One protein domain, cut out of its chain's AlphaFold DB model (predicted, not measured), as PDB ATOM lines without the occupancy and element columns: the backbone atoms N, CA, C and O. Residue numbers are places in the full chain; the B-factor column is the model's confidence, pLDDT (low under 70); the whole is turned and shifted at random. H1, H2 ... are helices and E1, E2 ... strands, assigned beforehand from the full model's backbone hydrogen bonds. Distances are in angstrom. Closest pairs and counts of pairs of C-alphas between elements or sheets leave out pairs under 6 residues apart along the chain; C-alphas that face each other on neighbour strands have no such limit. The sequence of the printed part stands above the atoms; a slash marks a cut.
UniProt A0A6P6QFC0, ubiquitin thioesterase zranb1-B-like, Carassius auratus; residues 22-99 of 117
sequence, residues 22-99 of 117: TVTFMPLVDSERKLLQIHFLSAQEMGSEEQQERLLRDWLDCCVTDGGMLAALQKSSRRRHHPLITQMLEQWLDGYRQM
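Overview. This is residues 22 to 99 of the 117 residues of the protein "ubiquitin thioesterase zranb1-B-like" of Carassius auratus (UniProt A0A6P6QFC0). A small antiparallel sheet, E1 - E3 - E2, has H1 and a long loop, residues 28 to 48, at one end. From its other end an arm with H2 sticks out, residues 79 to 85 and 87 to 99. The 78 printed residues, mixed helix and strand in the order E1, H1, E2, E3, H2, are extended, radius of gyration of the C-alphas 18.1 A, spanning 54 by 28 by 20 A.

Arrangement. E1, residues 22 to 27, is antiparallel to E3, residues 70 to 77, at 155 degrees; N 24 and O 74 are 2.9 A apart. H1, residues 49 to 59, only grazes the sheet. E2, residues 62 to 64, forms a hairpin with E3; N 63 and O 71 are 2.9 A apart. E1, H1, E2 make a split strand-helix-strand unit, E3 between its strands, crossover right-handed. H2, residues 83 to 97, is not on the sheet. O i to N i+4 pairs are within hydrogen-bond range throughout H1, 9 of 11 in H2.

Along the chain. E1 begins at C-alpha 22 (130.335, 180.495, 107.606); H2 ends at C-alpha 97 (144.654, 170.546, 91.754). First to last C-alpha, E3 measures 22.6 A, H2 20.6 A.

Size, cuts and confidence. The farthest C-alphas, Gln 44 and Met 99, are 57.0 A apart. The link E1 to H1 is long. The printed part has no cut; no printed residue is under 70.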
ATOM      1  N   THR A  22     129.674 181.491 106.766       90.50
ATOM      2  CA  THR A  22     130.335 180.495 107.606       90.50
ATOM      3  C   THR A  22     130.536 181.065 109.006       90.50
ATOM      4  O   THR A  22     131.057 182.169 109.174       90.50
ATOM      5  N   VAL A  23     130.112 180.323 110.033       93.38
ATOM      6  CA  VAL A  23     130.288 180.712 111.439       93.38
ATOM      7  C   VAL A  23     131.315 179.796 112.088       93.38
ATOM      8  O   VAL A  23     131.097 178.594 112.215       93.38
ATOM      9  N   THR A  24     132.436 180.373 112.514       95.06
ATOM     10  CA  THR A  24     133.456 179.674 113.302       95.06
ATOM     11  C   THR A  24     133.271 180.015 114.776       95.06
ATOM     12  O   THR A  24     133.263 181.188 115.148       95.06
ATOM     13  N   PHE A  25     133.131 178.993 115.618       96.69
ATOM     14  CA  PHE A  25     133.045 179.148 117.069       96.69
ATOM     15  C   PHE A  25     134.456 179.153 117.661       96.69
ATOM     16  O   PHE A  25     135.169 178.156 117.569       96.69
ATOM     17  N   MET A  26     134.851 180.273 118.262       97.88
ATOM     18  CA  MET A  26     136.176 180.475 118.847       97.88
ATOM     19  C   MET A  26     136.075 180.422 120.377       97.88
ATOM     20  O   MET A  26     135.489 181.338 120.958       97.88
ATOM     21  N   PRO A  27     136.604 179.381 121.045       97.94
ATOM     22  CA  PRO A  27     136.547 179.267 122.501       97.94
ATOM     23  C   PRO A  27     137.159 180.492 123.190       97.94
ATOM     24  O   PRO A  27     138.274 180.896 122.868       97.94
ATOM     25  N   LEU A  28     136.438 181.063 124.159       98.31
ATOM     26  CA  LEU A  28     136.934 182.137 125.033       98.31
ATOM     27  C   LEU A  28     137.424 181.603 126.386       98.31
ATOM     28  O   LEU A  28     137.703 182.370 127.305       98.31
ATOM     29  N   VAL A  29     137.533 180.283 126.493       97.88
ATOM     30  CA  VAL A  29     138.026 179.550 127.657       97.88
ATOM     31  C   VAL A  29     139.138 178.593 127.233       97.88
ATOM     32  O   VAL A  29     139.227 178.215 126.062       97.88
ATOM     33  N   ASP A  30     139.978 178.191 128.179       97.00
ATOM     34  CA  ASP A  30     140.973 177.139 127.974       97.00
ATOM     35  C   ASP A  30     140.366 175.719 128.062       97.00
ATOM     36  O   ASP A  30     139.153 175.528 128.202       97.00
ATOM     37  N   SER A  31     141.218 174.691 127.974       96.69
ATOM     38  CA  SER A  31     140.802 173.286 128.090       96.69
ATOM     39  C   SER A  31     140.223 172.918 129.460       96.69
ATOM     40  O   SER A  31     139.520 171.915 129.568       96.69
ATOM     41  N   GLU A  32     140.499 173.712 130.498       96.06
ATOM     42  CA  GLU A  32     139.986 173.540 131.861       96.06
ATOM     43  C   GLU A  32     138.696 174.345 132.104       96.06
ATOM     44  O   GLU A  32     138.159 174.329 133.210       96.06
ATOM     45  N   ARG A  33     138.156 174.995 131.061       93.56
ATOM     46  CA  ARG A  33     136.990 175.897 131.096       93.56
ATOM     47  C   ARG A  33     137.219 177.197 131.867       93.56
ATOM     48  O   ARG A  33     136.246 177.842 132.251       93.56
ATOM     49  N   LYS A  34     138.468 177.611 132.063       95.94
ATOM     50  CA  LYS A  34     138.788 178.910 132.657       95.94
ATOM     51  C   LYS A  34     138.789 179.997 131.585       95.94
ATOM     52  O   LYS A  34     139.337 179.790 130.502       95.94
ATOM     53  N   LEU A  35     138.215 181.161 131.893       96.75
ATOM     54  CA  LEU A  35     138.208 182.310 130.985       96.75
ATOM     55  C   LEU A  35     139.627 182.729 130.562       96.75
ATOM     56  O   LEU A  35     140.532 182.869 131.394       96.75
ATOM     57  N   LEU A  36     139.814 182.956 129.258       97.38
ATOM     58  CA  LEU A  36     141.066 183.475 128.711       97.38
ATOM     59  C   LEU A  36     141.341 184.895 129.227       97.38
ATOM     60  O   LEU A  36     140.430 185.689 129.464       97.38
ATOM     61  N   GLN A  37     142.623 185.236 129.378       95.44
ATOM     62  CA  GLN A  37     143.023 186.550 129.879       95.44
ATOM     63  C   GLN A  37     142.637 187.665 128.898       95.44
ATOM     64  O   GLN A  37     143.040 187.659 127.736       95.44
ATOM     65  N   ILE A  38     141.950 188.686 129.410       96.19
ATOM     66  CA  ILE A  38     141.720 189.937 128.688       96.19
ATOM     67  C   ILE A  38     142.842 190.912 129.045       96.19
ATOM     68  O   ILE A  38     143.077 191.224 130.217       96.19
ATOM     69  N   HIS A  39     143.576 191.362 128.035       96.00
ATOM     70  CA  HIS A  39     144.735 192.229 128.222       96.00
ATOM     71  C   HIS A  39     144.346 193.712 128.250       96.00
ATOM     72  O   HIS A  39     143.338 194.114 127.678       96.00
ATOM     73  N   PHE A  40     145.194 194.527 128.888       96.50
ATOM     74  CA  PHE A  40     145.100 195.996 128.914       96.50
ATOM     75  C   PHE A  40     143.803 196.573 129.503       96.50
ATOM     76  O   PHE A  40     143.426 197.694 129.173       96.50
ATOM     77  N   LEU A  41     143.159 195.839 130.412       95.94
ATOM     78  CA  LEU A  41     142.029 196.354 131.181       95.94
ATOM     79  C   LEU A  41     142.470 197.473 132.127       95.94
ATOM     80  O   LEU A  41     143.518 197.391 132.776       95.94
ATOM     81  N   SER A  42     141.639 198.504 132.246       94.75
ATOM     82  CA  SER A  42     141.760 199.486 133.320       94.75
ATOM     83  C   SER A  42     141.496 198.840 134.685       94.75
ATOM     84  O   SER A  42     140.875 197.783 134.798       94.75
ATOM     85  N   ALA A  43     141.914 199.510 135.759       93.00
ATOM     86  CA  ALA A  43     141.649 199.035 137.117       93.00
ATOM     87  C   ALA A  43     140.143 198.923 137.434       93.00
ATOM     88  O   ALA A  43     139.778 198.162 138.322       93.00
ATOM     89  N   GLN A  44     139.280 199.671 136.731       90.31
ATOM     90  CA  GLN A  44     137.823 199.592 136.889       90.31
ATOM     91  C   GLN A  44     137.207 198.409 136.126       90.31
ATOM     92  O   GLN A  44     136.175 197.882 136.538       90.31
ATOM     93  N   GLU A  45     137.823 198.007 135.013       90.06
ATOM     94  CA  GLU A  45     137.403 196.855 134.203       90.06
ATOM     95  C   GLU A  45     137.973 195.536 134.740       90.06
ATOM     96  O   GLU A  45     137.412 194.469 134.494       90.06
ATOM     97  N   MET A  46     139.072 195.605 135.497       88.56
ATOM     98  CA  MET A  46     139.587 194.490 136.281       88.56
ATOM     99  C   MET A  46     138.524 194.079 137.313       88.56
ATOM    100  O   MET A  46     138.164 194.863 138.189       88.56
ATOM    101  N   GLY A  47     138.002 192.859 137.210       87.56
ATOM    102  CA  GLY A  47     136.844 192.430 137.994       87.56
ATOM    103  C   GLY A  47     136.730 190.918 138.129       87.56
ATOM    104  O   GLY A  47     137.676 190.186 137.841       87.56
ATOM    105  N   SER A  48     135.565 190.453 138.586       93.81
ATOM    106  CA  SER A  48     135.242 189.023 138.604       93.81
ATOM    107  C   SER A  48     135.167 188.454 137.184       93.81
ATOM    108  O   SER A  48     135.003 189.192 136.210       93.81
ATOM    109  N   GLU A  49     135.218 187.129 137.069       92.00
ATOM    110  CA  GLU A  49     135.054 186.430 135.789       92.00
ATOM    111  C   GLU A  49     133.725 186.797 135.104       92.00
ATOM    112  O   GLU A  49     133.691 187.030 133.902       92.00
ATOM    113  N   GLU A  50     132.655 186.998 135.878       93.69
ATOM    114  CA  GLU A  50     131.353 187.462 135.380       93.69
ATOM    115  C   GLU A  50     131.412 188.876 134.781       93.69
ATOM    116  O   GLU A  50     130.753 189.164 133.781       93.69
ATOM    117  N   GLN A  51     132.181 189.787 135.390       94.81
ATOM    118  CA  GLN A  51     132.368 191.139 134.862       94.81
ATOM    119  C   GLN A  51     133.188 191.107 133.568       94.81
ATOM    120  O   GLN A  51     132.865 191.821 132.620       94.81
ATOM    121  N   GLN A  52     134.211 190.256 133.513       95.06
ATOM    122  CA  GLN A  52     135.025 190.055 132.317       95.06
ATOM    123  C   GLN A  52     134.229 189.396 131.184       95.06
ATOM    124  O   GLN A  52     134.333 189.827 130.040       95.06
ATOM    125  N   GLU A  53     133.372 188.417 131.486       95.38
ATOM    126  CA  GLU A  53     132.455 187.834 130.505       95.38
ATOM    127  C   GLU A  53     131.483 188.887 129.959       95.38
ATOM    128  O   GLU A  53     131.270 188.953 128.749       95.38
ATOM    129  N   ARG A  54     130.908 189.737 130.823       96.00
ATOM    130  CA  ARG A  54     130.046 190.846 130.375       96.00
ATOM    131  C   ARG A  54     130.787 191.771 129.419       96.00
ATOM    132  O   ARG A  54     130.262 192.062 128.352       96.00
ATOM    133  N   LEU A  55     132.021 192.142 129.754       96.75
ATOM    134  CA  LEU A  55     132.861 192.941 128.868       96.75
ATOM    135  C   LEU A  55     133.071 192.240 127.516       96.75
ATOM    136  O   LEU A  55     132.911 192.864 126.475       96.75
ATOM    137  N   LEU A  56     133.363 190.935 127.498       97.50
ATOM    138  CA  LEU A  56     133.495 190.187 126.243       97.50
ATOM    139  C   LEU A  56     132.207 190.219 125.416       97.50
ATOM    140  O   LEU A  56     132.285 190.388 124.205       97.50
ATOM    141  N   ARG A  57     131.034 190.101 126.046       97.56
ATOM    142  CA  ARG A  57     129.729 190.180 125.364       97.56
ATOM    143  C   ARG A  57     129.409 191.572 124.817       97.56
ATOM    144  O   ARG A  57     128.670 191.667 123.843       97.56
ATOM    145  N   ASP A  58     129.958 192.627 125.413       97.06
ATOM    146  CA  ASP A  58     129.792 193.995 124.914       97.06
ATOM    147  C   ASP A  58     130.641 194.257 123.654       97.06
ATOM    148  O   ASP A  58     130.265 195.073 122.811       97.06
ATOM    149  N   TRP A  59     131.776 193.562 123.503       97.38
ATOM    150  CA  TRP A  59     132.727 193.765 122.400       97.38
ATOM    151  C   TRP A  59     132.679 192.693 121.304       97.38
ATOM    152  O   TRP A  59     133.092 192.957 120.173       97.38
ATOM    153  N   LEU A  60     132.208 191.489 121.622       98.19
ATOM    154  CA  LEU A  60     132.187 190.328 120.736       98.19
ATOM    155  C   LEU A  60     130.779 189.736 120.654       98.19
ATOM    156  O   LEU A  60     130.004 189.773 121.607       98.19
ATOM    157  N   ASP A  61     130.472 189.114 119.518       97.62
ATOM    158  CA  ASP A  61     129.274 188.287 119.392       97.62
ATOM    159  C   ASP A  61     129.530 186.940 120.078       97.62
ATOM    160  O   ASP A  61     130.254 186.097 119.550       97.62
ATOM    161  N   CYS A  62     129.006 186.766 121.289       97.81
ATOM    162  CA  CYS A  62     129.280 185.608 122.135       97.81
ATOM    163  C   CYS A  62     128.070 184.680 122.246       97.81
ATOM    164  O   CYS A  62     126.943 185.116 122.487       97.81
ATOM    165  N   CYS A  63     128.326 183.377 122.242       97.06
ATOM    166  CA  CYS A  63     127.351 182.349 122.577       97.06
ATOM    167  C   CYS A  63     127.897 181.403 123.651       97.06
ATOM    168  O   CYS A  63     129.098 181.350 123.914       97.06
ATOM    169  N   VAL A  64     127.006 180.613 124.240       96.94
ATOM    170  CA  VAL A  64     127.386 179.433 125.018       96.94
ATOM    171  C   VAL A  64     126.974 178.221 124.198       96.94
ATOM    172  O   VAL A  64     125.823 178.140 123.776       96.94
ATOM    173  N   THR A  65     127.914 177.322 123.913       95.88
ATOM    174  CA  THR A  65     127.611 176.080 123.187       95.88
ATOM    175  C   THR A  65     126.781 175.138 124.058       95.88
ATOM    176  O   THR A  65     126.776 175.270 125.282       95.88
ATOM    177  N   ASP A  66     126.149 174.124 123.463       95.31
ATOM    178  CA  ASP A  66     125.393 173.107 124.216       95.31
ATOM    179  C   ASP A  66     126.250 172.390 125.278       95.31
ATOM    180  O   ASP A  66     125.753 171.951 126.312       95.31
ATOM    181  N   GLY A  67     127.571 172.326 125.066       93.00
ATOM    182  CA  GLY A  67     128.538 171.802 126.034       93.00
ATOM    183  C   GLY A  67     128.863 172.749 127.197       93.00
ATOM    184  O   GLY A  67     129.691 172.401 128.046       93.00
ATOM    185  N   GLY A  68     128.258 173.938 127.245       93.50
ATOM    186  CA  GLY A  68     128.476 174.964 128.263       93.50
ATOM    187  C   GLY A  68     129.760 175.779 128.080       93.50
ATOM    188  O   GLY A  68     130.234 176.368 129.046       93.50
ATOM    189  N   MET A  69     130.370 175.777 126.890       95.94
ATOM    190  CA  MET A  69     131.588 176.547 126.608       95.94
ATOM    191  C   MET A  69     131.223 177.941 126.091       95.94
ATOM    192  O   MET A  69     130.477 178.053 125.117       95.94
ATOM    193  N   LEU A  70     131.786 178.987 126.696       97.56
ATOM    194  CA  LEU A  70     131.712 180.347 126.165       97.56
ATOM    195  C   LEU A  70     132.583 180.466 124.904       97.56
ATOM    196  O   LEU A  70     133.778 180.163 124.937       97.56
ATOM    197  N   ALA A  71     131.993 180.928 123.804       98.25
ATOM    198  CA  ALA A  71     132.677 181.103 122.527       98.25
ATOM    199  C   ALA A  71     132.273 182.415 121.845       98.25
ATOM    200  O   ALA A  71     131.132 182.860 121.966       98.25
ATOM    201  N   ALA A  72     133.200 183.002 121.090       98.31
ATOM    202  CA  ALA A  72     132.925 184.088 120.157       98.31
ATOM    203  C   ALA A  72     132.538 183.529 118.779       98.31
ATOM    204  O   ALA A  72     133.083 182.523 118.321       98.31
ATOM    205  N   LEU A  73     131.616 184.205 118.100       97.25
ATOM    206  CA  LEU A  73     131.140 183.881 116.764       97.25
ATOM    207  C   LEU A  73     131.929 184.678 115.726       97.25
ATOM    208  O   LEU A  73     131.675 185.862 115.492       97.25
ATOM    209  N   GLN A  74     132.860 184.021 115.044       95.44
ATOM    210  CA  GLN A  74     133.528 184.601 113.888       95.44
ATOM    211  C   GLN A  74     132.711 184.294 112.628       95.44
ATOM    212  O   GLN A  74     132.768 183.190 112.086       95.44
ATOM    213  N   LYS A  75     131.939 185.284 112.168       92.00
ATOM    214  CA  LYS A  75     131.105 185.183 110.961       92.00
ATOM    215  C   LYS A  75     131.879 185.662 109.735       92.00
ATOM    216  O   LYS A  75     132.173 186.851 109.610       92.00
ATOM    217  N   SER A  76     132.164 184.762 108.807       88.44
ATOM    218  CA  SER A  76     132.718 185.066 107.485       88.44
ATOM    219  C   SER A  76     131.643 184.923 106.417       88.44
ATOM    220  O   SER A  76     130.740 184.109 106.542       88.44
ATOM    221  N   SER A  77     131.713 185.738 105.366       87.00
ATOM    222  CA  SER A  77     130.814 185.612 104.220       87.00
ATOM    223  C   SER A  77     131.627 185.570 102.948       87.00
ATOM    224  O   SER A  77     132.329 186.542 102.654       87.00
ATOM    225  N   ARG A  78     131.471 184.500 102.166       73.06
ATOM    226  CA  ARG A  78     132.218 184.306 100.912       73.06
ATOM    227  C   ARG A  78     132.009 185.472  99.943       73.06
ATOM    228  O   ARG A  78     132.948 185.920  99.292       73.06
ATOM    229  N   ARG A  79     130.807 186.065  99.933       75.88
ATOM    230  CA  ARG A  79     130.476 187.253  99.119       75.88
ATOM    231  C   ARG A  79     131.228 188.520  99.516       75.88
ATOM    232  O   ARG A  79     131.355 189.428  98.702       75.88
ATOM    233  N   ARG A  80     131.681 188.616 100.767       78.19
ATOM    234  CA  ARG A  80     132.420 189.777 101.289       78.19
ATOM    235  C   ARG A  80     133.931 189.570 101.281       78.19
ATOM    236  O   ARG A  80     134.652 190.421 101.797       78.19
ATOM    237  N   HIS A  81     134.420 188.465 100.718       84.31
ATOM    238  CA  HIS A  81     135.856 188.254 100.592       84.31
ATOM    239  C   HIS A  81     136.448 189.270  99.615       84.31
ATOM    240  O   HIS A  81     135.858 189.615  98.590       84.31
ATOM    241  N   HIS A  82     137.629 189.776  99.955       92.06
ATOM    242  CA  HIS A  82     138.318 190.741  99.115       92.06
ATOM    243  C   HIS A  82     138.756 190.060  97.802       92.06
ATOM    244  O   HIS A  82     139.456 189.049  97.875       92.06
ATOM    245  N   PRO A  83     138.441 190.605  96.608       91.50
ATOM    246  CA  PRO A  83     138.666 189.913  95.332       91.50
ATOM    247  C   PRO A  83     140.110 189.454  95.102       91.50
ATOM    248  O   PRO A  83     140.334 188.354  94.607       91.50
ATOM    249  N   LEU A  84     141.097 190.260  95.517       96.19
ATOM    250  CA  LEU A  84     142.511 189.877  95.410       96.19
ATOM    251  C   LEU A  84     142.875 188.686  96.308       96.19
ATOM    252  O   LEU A  84     143.710 187.876  95.925       96.19
ATOM    253  N   ILE A  85     142.248 188.565  97.483       93.88
ATOM    254  CA  ILE A  85     142.469 187.423  98.380       93.88
ATOM    255  C   ILE A  85     141.855 186.172  97.753       93.88
ATOM    256  O   ILE A  85     142.511 185.137  97.709       93.88
ATOM    257  N   THR A  86     140.640 186.279  97.206       92.19
ATOM    258  CA  THR A  86     139.988 185.176  96.488       92.19
ATOM    259  C   THR A  86     140.832 184.704  95.307       92.19
ATOM    260  O   THR A  86     141.100 183.515  95.188       92.19
ATOM    261  N   GLN A  87     141.322 185.626  94.472       95.19
ATOM    262  CA  GLN A  87     142.189 185.288  93.342       95.19
ATOM    263  C   GLN A  87     143.485 184.601  93.794       95.19
ATOM    264  O   GLN A  87     143.886 183.602  93.205       95.19
ATOM    265  N   MET A  88     144.134 185.130  94.834       96.94
ATOM    266  CA  MET A  88     145.357 184.550  95.386       96.94
ATOM    267  C   MET A  88     145.122 183.118  95.892       96.94
ATOM    268  O   MET A  88     145.937 182.238  95.628       96.94
ATOM    269  N   LEU A  89     144.009 182.876  96.595       94.38
ATOM    270  CA  LEU A  89     143.644 181.549  97.094       94.38
ATOM    271  C   LEU A  89     143.351 180.565  95.959       94.38
ATOM    272  O   LEU A  89     143.826 179.436  96.022       94.38
ATOM    273  N   GLU A  90     142.630 180.981  94.916       94.62
ATOM    274  CA  GLU A  90     142.371 180.119  93.754       94.62
ATOM    275  C   GLU A  90     143.664 179.732  93.036       94.62
ATOM    276  O   GLU A  90     143.890 178.554  92.778       94.62
ATOM    277  N   GLN A  91     144.563 180.692  92.803       96.31
ATOM    278  CA  GLN A  91     145.868 180.412  92.195       96.31
ATOM    279  C   GLN A  91     146.709 179.448  93.042       96.31
ATOM    280  O   GLN A  91     147.411 178.595  92.500       96.31
ATOM    281  N   TRP A  92     146.643 179.572  94.368       96.19
ATOM    282  CA  TRP A  92     147.315 178.649  95.279       96.19
ATOM    283  C   TRP A  92     146.698 177.242  95.227       96.19
ATOM    284  O   TRP A  92     147.432 176.261  95.112       96.19
ATOM    285  N   LEU A  93     145.364 177.131  95.241       96.00
ATOM    286  CA  LEU A  93     144.646 175.854  95.143       96.00
ATOM    287  C   LEU A  93     144.871 175.157  93.798       96.00
ATOM    288  O   LEU A  93     145.009 173.935  93.762       96.00
ATOM    289  N   ASP A  94     144.958 175.916  92.709       95.50
ATOM    290  CA  ASP A  94     145.245 175.391  91.373       95.50
ATOM    291  C   ASP A  94     146.568 174.624  91.320       95.50
ATOM    292  O   ASP A  94     146.644 173.601  90.638       95.50
ATOM    293  N   GLY A  95     147.574 175.038  92.098       93.38
ATOM    294  CA  GLY A  95     148.829 174.300  92.231       93.38
ATOM    295  C   GLY A  95     148.626 172.874  92.750       93.38
ATOM    296  O   GLY A  95     149.196 171.939  92.198       93.38
ATOM    297  N   TYR A  96     147.764 172.688  93.754       93.25
ATOM    298  CA  TYR A  96     147.445 171.362  94.294       93.25
ATOM    299  C   TYR A  96     146.545 170.554  93.359       93.25
ATOM    300  O   TYR A  96     146.758 169.356  93.201       93.25
ATOM    301  N   ARG A  97     145.566 171.199  92.712       92.19
ATOM    302  CA  ARG A  97     144.654 170.546  91.754       92.19
ATOM    303  C   ARG A  97     145.394 169.990  90.533       92.19
ATOM    304  O   ARG A  97     144.952 169.005  89.952       92.19
ATOM    305  N   GLN A  98     146.499 170.625  90.144       91.50
ATOM    306  CA  GLN A  98     147.338 170.221  89.011       91.50
ATOM    307  C   GLN A  98     148.417 169.195  89.382       91.50
ATOM    308  O   GLN A  98     149.106 168.697  88.492       91.50
ATOM    309  N   MET A  99     148.588 168.855  90.665       90.81
ATOM    310  CA  MET A  99     149.507 167.784  91.039       90.81
ATOM    311  C   MET A  99     148.937 166.444  90.569       90.81
ATOM    312  O   MET A  99     147.938 165.955  91.092       90.81
TER     313      MET A  99